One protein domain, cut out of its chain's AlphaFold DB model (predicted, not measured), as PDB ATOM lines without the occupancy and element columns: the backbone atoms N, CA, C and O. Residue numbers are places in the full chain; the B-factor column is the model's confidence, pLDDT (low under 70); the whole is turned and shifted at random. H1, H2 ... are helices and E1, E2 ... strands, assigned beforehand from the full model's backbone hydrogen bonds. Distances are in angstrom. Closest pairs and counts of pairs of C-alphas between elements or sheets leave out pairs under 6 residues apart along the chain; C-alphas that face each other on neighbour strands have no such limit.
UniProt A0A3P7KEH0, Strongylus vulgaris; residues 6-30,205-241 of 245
ATOM      1  N   MET A   6      31.603  -0.292  20.837       92.44
ATOM      2  CA  MET A   6      32.608   0.762  20.773       92.44
ATOM      3  C   MET A   6      33.923   0.169  20.266       92.44
ATOM      4  O   MET A   6      34.462  -0.755  20.873       92.44
ATOM      5  N   ILE A   7      34.427   0.682  19.148       92.12
ATOM      6  CA  ILE A   7      35.619   0.154  18.483       92.12
ATOM      7  C   ILE A   7      36.765   1.147  18.650       92.12
ATOM      8  O   ILE A   7      36.654   2.310  18.256       92.12
ATOM      9  N   ASN A   8      37.885   0.680  19.205       90.56
ATOM     10  CA  ASN A   8      39.103   1.468  19.389       90.56
ATOM     11  C   ASN A   8      39.898   1.600  18.076       90.56
ATOM     12  O   ASN A   8      41.034   1.152  17.966       90.56
ATOM     13  N   VAL A   9      39.273   2.198  17.067       86.81
ATOM     14  CA  VAL A   9      39.894   2.593  15.801       86.81
ATOM     15  C   VAL A   9      39.299   3.929  15.367       86.81
ATOM     16  O   VAL A   9      38.158   4.249  15.709       86.81
ATOM     17  N   HIS A  10      40.093   4.739  14.675       85.81
ATOM     18  CA  HIS A  10      39.623   5.980  14.072       85.81
ATOM     19  C   HIS A  10      39.133   5.693  12.646       85.81
ATOM     20  O   HIS A  10      39.758   4.907  11.943       85.81
ATOM     21  N   GLU A  11      38.080   6.361  12.170       80.81
ATOM     22  CA  GLU A  11      37.534   6.166  10.810       80.81
ATOM     23  C   GLU A  11      38.586   6.333   9.691       80.81
ATOM     24  O   GLU A  11      38.574   5.635   8.681       80.81
ATOM     25  N   PHE A  12      39.573   7.203   9.911       79.06
ATOM     26  CA  PHE A  12      40.727   7.380   9.020       79.06
ATOM     27  C   PHE A  12      41.659   6.152   8.968       79.06
ATOM     28  O   PHE A  12      42.284   5.884   7.941       79.06
ATOM     29  N   ALA A  13      41.740   5.390  10.057       78.31
ATOM     30  CA  ALA A  13      42.502   4.149  10.162       78.31
ATOM     31  C   ALA A  13      41.685   2.905   9.740       78.31
ATOM     32  O   ALA A  13      42.143   1.782   9.925       78.31
ATOM     33  N   GLU A  14      40.510   3.086   9.132       83.25
ATOM     34  CA  GLU A  14      39.697   2.000   8.582       83.25
ATOM     35  C   GLU A  14      39.619   2.070   7.053       83.25
ATOM     36  O   GLU A  14      39.789   3.122   6.421       83.25
ATOM     37  N   THR A  15      39.330   0.918   6.446       85.12
ATOM     38  CA  THR A  15      38.878   0.868   5.050       85.12
ATOM     39  C   THR A  15      37.390   1.224   4.997       85.12
ATOM     40  O   THR A  15      36.621   0.645   5.768       85.12
ATOM     41  N   PRO A  16      36.954   2.128   4.097       85.38
ATOM     42  CA  PRO A  16      35.539   2.448   3.941       85.38
ATOM     43  C   PRO A  16      34.704   1.192   3.676       85.38
ATOM     44  O   PRO A  16      34.996   0.426   2.757       85.38
ATOM     45  N   ARG A  17      33.671   0.978   4.493       87.19
ATOM     46  CA  ARG A  17      32.739  -0.150   4.385       87.19
ATOM     47  C   ARG A  17      31.380   0.219   4.983       87.19
ATOM     48  O   ARG A  17      31.335   1.092   5.852       87.19
ATOM     49  N   PRO A  18      30.287  -0.450   4.577       87.94
ATOM     50  CA  PRO A  18      29.012  -0.328   5.268       87.94
ATOM     51  C   PRO A  18      29.177  -0.664   6.753       87.94
ATOM     52  O   PRO A  18      29.717  -1.711   7.117       87.94
ATOM     53  N   THR A  19      28.720   0.242   7.608       87.50
ATOM     54  CA  THR A  19      28.682   0.063   9.060       87.50
ATOM     55  C   THR A  19      27.270   0.311   9.551       87.50
ATOM     56  O   THR A  19      26.423   0.849   8.838       87.50
ATOM     57  N   THR A  20      26.992  -0.143  10.763       87.75
ATOM     58  CA  THR A  20      25.659  -0.080  11.350       87.75
ATOM     59  C   THR A  20      25.650   0.929  12.485       87.75
ATOM     60  O   THR A  20      26.678   1.177  13.114       87.75
ATOM     61  N   ASN A  21      24.479   1.486  12.794       86.62
ATOM     62  CA  ASN A  21      24.345   2.523  13.824       86.62
ATOM     63  C   ASN A  21      24.761   2.056  15.230       86.62
ATOM     64  O   ASN A  21      24.986   2.899  16.098       86.62
ATOM     65  N   MET A  22      24.898   0.742  15.449       88.75
ATOM     66  CA  MET A  22      25.422   0.164  16.687       88.75
ATOM     67  C   MET A  22      26.941   0.287  16.844       88.75
ATOM     68  O   MET A  22      27.438   0.111  17.951       88.75
ATOM     69  N   ILE A  23      27.688   0.556  15.771       90.88
ATOM     70  CA  ILE A  23      29.143   0.720  15.825       90.88
ATOM     71  C   ILE A  23      29.463   2.187  16.112       90.88
ATOM     72  O   ILE A  23      28.986   3.085  15.415       90.88
ATOM     73  N   LYS A  24      30.281   2.433  17.138       90.81
ATOM     74  CA  LYS A  24      30.827   3.756  17.460       90.81
ATOM     75  C   LYS A  24      32.345   3.692  17.463       90.81
ATOM     76  O   LYS A  24      32.938   2.934  18.228       90.81
ATOM     77  N   TYR A  25      32.965   4.484  16.599       91.75
ATOM     78  CA  TYR A  25      34.412   4.639  16.563       91.75
ATOM     79  C   TYR A  25      34.855   5.549  17.704       91.75
ATOM     80  O   TYR A  25      34.384   6.676  17.819       91.75
ATOM     81  N   ILE A  26      35.742   5.035  18.551       93.69
ATOM     82  CA  ILE A  26      36.297   5.746  19.711       93.69
ATOM     83  C   ILE A  26      37.832   5.685  19.731       93.69
ATOM     84  O   ILE A  26      38.462   5.933  20.762       93.69
ATOM     85  N   GLY A  27      38.446   5.313  18.601       92.50
ATOM     86  CA  GLY A  27      39.894   5.191  18.479       92.50
ATOM     87  C   GLY A  27      40.585   6.514  18.746       92.50
ATOM     88  O   GLY A  27      40.451   7.462  17.975       92.50
ATOM     89  N   GLY A  28      41.334   6.560  19.845       91.69
ATOM     90  CA  GLY A  28      42.003   7.769  20.311       91.69
ATOM     91  C   GLY A  28      41.473   8.330  21.622       91.69
ATOM     92  O   GLY A  28      42.091   9.237  22.164       91.69
ATOM     93  N   ALA A  29      40.389   7.788  22.186       94.25
ATOM     94  CA  ALA A  29      39.880   8.238  23.487       94.25
ATOM     95  C   ALA A  29      40.932   8.129  24.615       94.25
ATOM     96  O   ALA A  29      40.936   8.922  25.557       94.25
ATOM     97  N   ALA A  30      41.870   7.185  24.504       92.31
ATOM     98  CA  ALA A  30      42.986   7.031  25.439       92.31
ATOM     99  C   ALA A  30      44.148   8.022  25.203       92.31
ATOM    100  O   ALA A  30      45.014   8.149  26.062       92.31
ATOM    101  N   GLN A 205      39.026  14.229  22.942       93.50
ATOM    102  CA  GLN A 205      38.089  14.776  23.921       93.50
ATOM    103  C   GLN A 205      36.645  14.452  23.530       93.50
ATOM    104  O   GLN A 205      35.905  13.909  24.348       93.50
ATOM    105  N   GLN A 206      36.295  14.680  22.262       93.19
ATOM    106  CA  GLN A 206      34.986  14.325  21.715       93.19
ATOM    107  C   GLN A 206      34.654  12.844  21.955       93.19
ATOM    108  O   GLN A 206      33.564  12.525  22.413       93.19
ATOM    109  N   TYR A 207      35.599  11.926  21.727       94.06
ATOM    110  CA  TYR A 207      35.355  10.498  21.942       94.06
ATOM    111  C   TYR A 207      35.118  10.136  23.404       94.06
ATOM    112  O   TYR A 207      34.314   9.251  23.678       94.06
ATOM    113  N   ARG A 208      35.772  10.809  24.359       95.00
ATOM    114  CA  ARG A 208      35.482  10.599  25.789       95.00
ATOM    115  C   ARG A 208      34.074  11.055  26.145       95.00
ATOM    116  O   ARG A 208      33.380  10.352  26.876       95.00
ATOM    117  N   GLU A 209      33.657  12.199  25.615       95.12
ATOM    118  CA  GLU A 209      32.304  12.726  25.798       95.12
ATOM    119  C   GLU A 209      31.259  11.798  25.171       95.12
ATOM    120  O   GLU A 209      30.266  11.469  25.819       95.12
ATOM    121  N   ASP A 210      31.518  11.286  23.965       92.88
ATOM    122  CA  ASP A 210      30.652  10.313  23.298       92.88
ATOM    123  C   ASP A 210      30.543   9.005  24.098       92.88
ATOM    124  O   ASP A 210      29.438   8.488  24.273       92.88
ATOM    125  N   ILE A 211      31.657   8.478  24.624       94.69
ATOM    126  CA  ILE A 211      31.649   7.288  25.492       94.69
ATOM    127  C   ILE A 211      30.776   7.537  26.725       94.69
ATOM    128  O   ILE A 211      29.897   6.724  27.017       94.69
ATOM    129  N   ALA A 212      30.992   8.654  27.428       95.31
ATOM    130  CA  ALA A 212      30.237   9.001  28.630       95.31
ATOM    131  C   ALA A 212      28.740   9.153  28.328       95.31
ATOM    132  O   ALA A 212      27.899   8.608  29.042       95.31
ATOM    133  N   LYS A 213      28.408   9.820  27.219       93.56
ATOM    134  CA  LYS A 213      27.035   9.977  26.740       93.56
ATOM    135  C   LYS A 213      26.373   8.620  26.512       93.56
ATOM    136  O   LYS A 213      25.313   8.362  27.077       93.56
ATOM    137  N   TRP A 214      26.987   7.742  25.719       91.88
ATOM    138  CA  TRP A 214      26.424   6.417  25.439       91.88
ATOM    139  C   TRP A 214      26.305   5.548  26.693       91.88
ATOM    140  O   TRP A 214      25.312   4.837  26.833       91.88
ATOM    141  N   ALA A 215      27.273   5.624  27.608       92.00
ATOM    142  CA  ALA A 215      27.212   4.919  28.883       92.00
ATOM    143  C   ALA A 215      26.007   5.375  29.722       92.00
ATOM    144  O   ALA A 215      25.221   4.529  30.150       92.00
ATOM    145  N   ASN A 216      25.808   6.688  29.880       92.94
ATOM    146  CA  ASN A 216      24.669   7.240  30.621       92.94
ATOM    147  C   ASN A 216      23.332   6.821  30.001       92.94
ATOM    148  O   ASN A 216      22.458   6.330  30.709       92.94
ATOM    149  N   PHE A 217      23.204   6.901  28.672       89.81
ATOM    150  CA  PHE A 217      21.986   6.460  27.990       89.81
ATOM    151  C   PHE A 217      21.655   4.985  28.262       89.81
ATOM    152  O   PHE A 217      20.488   4.657  28.466       89.81
ATOM    153  N   ILE A 218      22.658   4.097  28.275       89.38
ATOM    154  CA  ILE A 218      22.461   2.668  28.569       89.38
ATOM    155  C   ILE A 218      22.069   2.453  30.035       89.38
ATOM    156  O   ILE A 218      21.213   1.617  30.310       89.38
ATOM    157  N   ILE A 219      22.681   3.187  30.968       90.88
ATOM    158  CA  ILE A 219      22.361   3.094  32.400       90.88
ATOM    159  C   ILE A 219      20.914   3.533  32.656       90.88
ATOM    160  O   ILE A 219      20.188   2.852  33.373       90.88
ATOM    161  N   GLU A 220      20.494   4.642  32.049       92.81
ATOM    162  CA  GLU A 220      19.168   5.232  32.260       92.81
ATOM    163  C   GLU A 220      18.044   4.452  31.564       92.81
ATOM    164  O   GLU A 220      16.971   4.277  32.136       92.81
ATOM    165  N   HIS A 221      18.274   3.980  30.335       89.31
ATOM    166  CA  HIS A 221      17.209   3.446  29.473       89.31
ATOM    167  C   HIS A 221      17.327   1.939  29.209       89.31
ATOM    168  O   HIS A 221      16.439   1.338  28.600       89.31
ATOM    169  N   GLY A 222      18.415   1.301  29.644       86.31
ATOM    170  CA  GLY A 222      18.660  -0.115  29.410       86.31
ATOM    171  C   GLY A 222      18.915  -0.444  27.935       86.31
ATOM    172  O   GLY A 222      19.723   0.187  27.248       86.31
ATOM    173  N   ARG A 223      18.282  -1.514  27.443       82.06
ATOM    174  CA  ARG A 223      18.547  -2.071  26.107       82.06
ATOM    175  C   ARG A 223      17.963  -1.182  25.002       82.06
ATOM    176  O   ARG A 223      16.777  -0.881  25.002       82.06
ATOM    177  N   MET A 224      18.783  -0.836  24.008       83.25
ATOM    178  CA  MET A 224      18.379  -0.004  22.864       83.25
ATOM    179  C   MET A 224      18.031  -0.845  21.632       83.25
ATOM    180  O   MET A 224      18.886  -1.120  20.789       83.25
ATOM    181  N   ASP A 225      16.765  -1.235  21.506       85.56
ATOM    182  CA  ASP A 225      16.318  -2.164  20.454       85.56
ATOM    183  C   ASP A 225      16.456  -1.606  19.035       85.56
ATOM    184  O   ASP A 225      16.773  -2.350  18.111       85.56
ATOM    185  N   HIS A 226      16.340  -0.288  18.864       84.31
ATOM    186  CA  HIS A 226      16.510   0.384  17.571       84.31
ATOM    187  C   HIS A 226      17.951   0.334  17.020       84.31
ATOM    188  O   HIS A 226      18.172   0.649  15.852       84.31
ATOM    189  N   LEU A 227      18.944  -0.049  17.836       85.69
ATOM    190  CA  LEU A 227      20.324  -0.277  17.386       85.69
ATOM    191  C   LEU A 227      20.571  -1.730  16.957       85.69
ATOM    192  O   LEU A 227      21.594  -2.034  16.338       85.69
ATOM    193  N   ILE A 228      19.656  -2.646  17.282       85.31
ATOM    194  CA  ILE A 228      19.796  -4.061  16.953       85.31
ATOM    195  C   ILE A 228      19.411  -4.268  15.490       85.31
ATOM    196  O   ILE A 228      18.327  -3.909  15.041       85.31
ATOM    197  N   LEU A 229      20.309  -4.894  14.736       85.19
ATOM    198  CA  LEU A 229      20.050  -5.229  13.342       85.19
ATOM    199  C   LEU A 229      18.971  -6.302  13.229       85.19
ATOM    200  O   LEU A 229      19.133  -7.398  13.767       85.19
ATOM    201  N   HIS A 230      17.935  -6.021  12.440       84.12
ATOM    202  CA  HIS A 230      16.892  -6.999  12.130       84.12
ATOM    203  C   HIS A 230      17.437  -8.225  11.375       84.12
ATOM    204  O   HIS A 230      16.926  -9.331  11.535       84.12
ATOM    205  N   SER A 231      18.552  -8.075  10.648       83.44
ATOM    206  CA  SER A 231      19.242  -9.195   9.996       83.44
ATOM    207  C   SER A 231      19.691 -10.295  10.961       83.44
ATOM    208  O   SER A 231      19.921 -11.418  10.536       83.44
ATOM    209  N   ARG A 232      19.765 -10.027  12.271       79.88
ATOM    210  CA  ARG A 232      20.069 -11.054  13.281       79.88
ATOM    211  C   ARG A 232      18.966 -12.092  13.459       79.88
ATOM    212  O   ARG A 232      19.260 -13.195  13.901       79.88
ATOM    213  N   SER A 233      17.720 -11.732  13.162       84.50
ATOM    214  CA  SER A 233      16.577 -12.653  13.175       84.50
ATOM    215  C   SER A 233      16.282 -13.249  11.798       84.50
ATOM    216  O   SER A 233      15.336 -14.018  11.663       84.50
ATOM    217  N   MET A 234      17.063 -12.886  10.779       87.25
ATOM    218  CA  MET A 234      16.885 -13.357   9.411       87.25
ATOM    219  C   MET A 234      17.739 -14.596   9.143       87.25
ATOM    220  O   MET A 234      18.854 -14.734   9.646       87.25
ATOM    221  N   SER A 235      17.224 -15.492   8.307       85.62
ATOM    222  CA  SER A 235      18.006 -16.589   7.744       85.62
ATOM    223  C   SER A 235      19.019 -16.074   6.718       85.62
ATOM    224  O   SER A 235      18.885 -14.974   6.180       85.62
ATOM    225  N   PHE A 236      20.013 -16.900   6.386       82.12
ATOM    226  CA  PHE A 236      20.987 -16.586   5.338       82.12
ATOM    227  C   PHE A 236      20.311 -16.180   4.014       82.12
ATOM    228  O   PHE A 236      20.700 -15.190   3.401       82.12
ATOM    229  N   ILE A 237      19.249 -16.890   3.609       85.56
ATOM    230  CA  ILE A 237      18.498 -16.592   2.377       85.56
ATOM    231  C   ILE A 237      17.864 -15.199   2.455       85.56
ATOM    232  O   ILE A 237      17.997 -14.422   1.520       85.56
ATOM    233  N   GLN A 238      17.240 -14.852   3.583       83.81
ATOM    234  CA  GLN A 238      16.591 -13.550   3.776       83.81
ATOM    235  C   GLN A 238      17.576 -12.370   3.771       83.81
ATOM    236  O   GLN A 238      17.184 -11.255   3.443       83.81
ATOM    237  N   ILE A 239      18.842 -12.596   4.134       82.00
ATOM    238  CA  ILE A 239      19.879 -11.554   4.128       82.00
ATOM    239  C   ILE A 239      20.395 -11.283   2.706       82.00
ATOM    240  O   ILE A 239      20.699 -10.135   2.384       82.00
ATOM    241  N   PHE A 240      20.524 -12.319   1.870       80.81
ATOM    242  CA  PHE A 240      21.255 -12.233   0.597       80.81
ATOM    243  C   PHE A 240      20.393 -12.359  -0.662       80.81
ATOM    244  O   PHE A 240      20.856 -11.991  -1.740       80.81
ATOM    245  N   VAL A 241      19.160 -12.855  -0.554       76.00
ATOM    246  CA  VAL A 241      18.223 -12.947  -1.676       76.00
ATOM    247  C   VAL A 241      17.146 -11.883  -1.470       76.00
ATOM    248  O   VAL A 241      16.348 -12.017  -0.540       76.00
TER     249      VAL A 241
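Overview. This is residues 6 to 30 and 205 to 241 of the 245 residues of a protein of Strongylus vulgaris (UniProt A0A3P7KEH0). Picture a flat, open V: the long helix H1 makes one arm, and the stretch from residue 222 to 241, ending in the two small helices H2 and H3, makes the other. A wide loop, residues 6 to 22, leads into the short strand E1, which lies beside H1. The printed part has 62 residues, with one named strand and then three named helices in the order E1, H1, H2, H3; under half of the residues are in named elements, and the class is mostly helix. It is loose, with a radius of gyration of the C-alphas of 14.6 A, and spans 43 by 33 by 11 A.

Arrangement. Begin at H1, residues 205 to 221, which touches no helix. E1, residues 23 to 25, and H1 are near each other, with 7 pairs of C-alphas within 10 A and the closest at 8.0 A. E1 pairs with no named strand, but residues 6 to 7 pair with its residues 24 to 25, parallel. Look next at H2, residues 230 to 233, and H3, residues 236 to 240: they are close but not clearly touching, and their closest C-alphas, those of Ser 231 and Ile 239, are 6.4 A apart. H1 and H3 are apart, as are H1 and H2. In H1 and H3 every O i to N i+4 pair is within hydrogen-bond range; H2 is too short for such a pair.

Along the chain. Find C-alpha 205 at (38.089, 14.776, 23.921); from there H1 runs 24.4 A to C-alpha 221 at (17.209, 3.446, 29.473). H3 ends at C-alpha 240, at (21.255, -12.233, 0.597).

Size, cuts and confidence. The C-alphas of Gln 205 and Ile 237, 42.8 A apart, are the two farthest apart. Residues 31 to 204 are not printed, and C-alphas 30 and 205 are 9.3 A apart across this cut. The link from H1 to H2 is short, and that from H2 to H3 is tight. No printed residue has a pLDDT under 70.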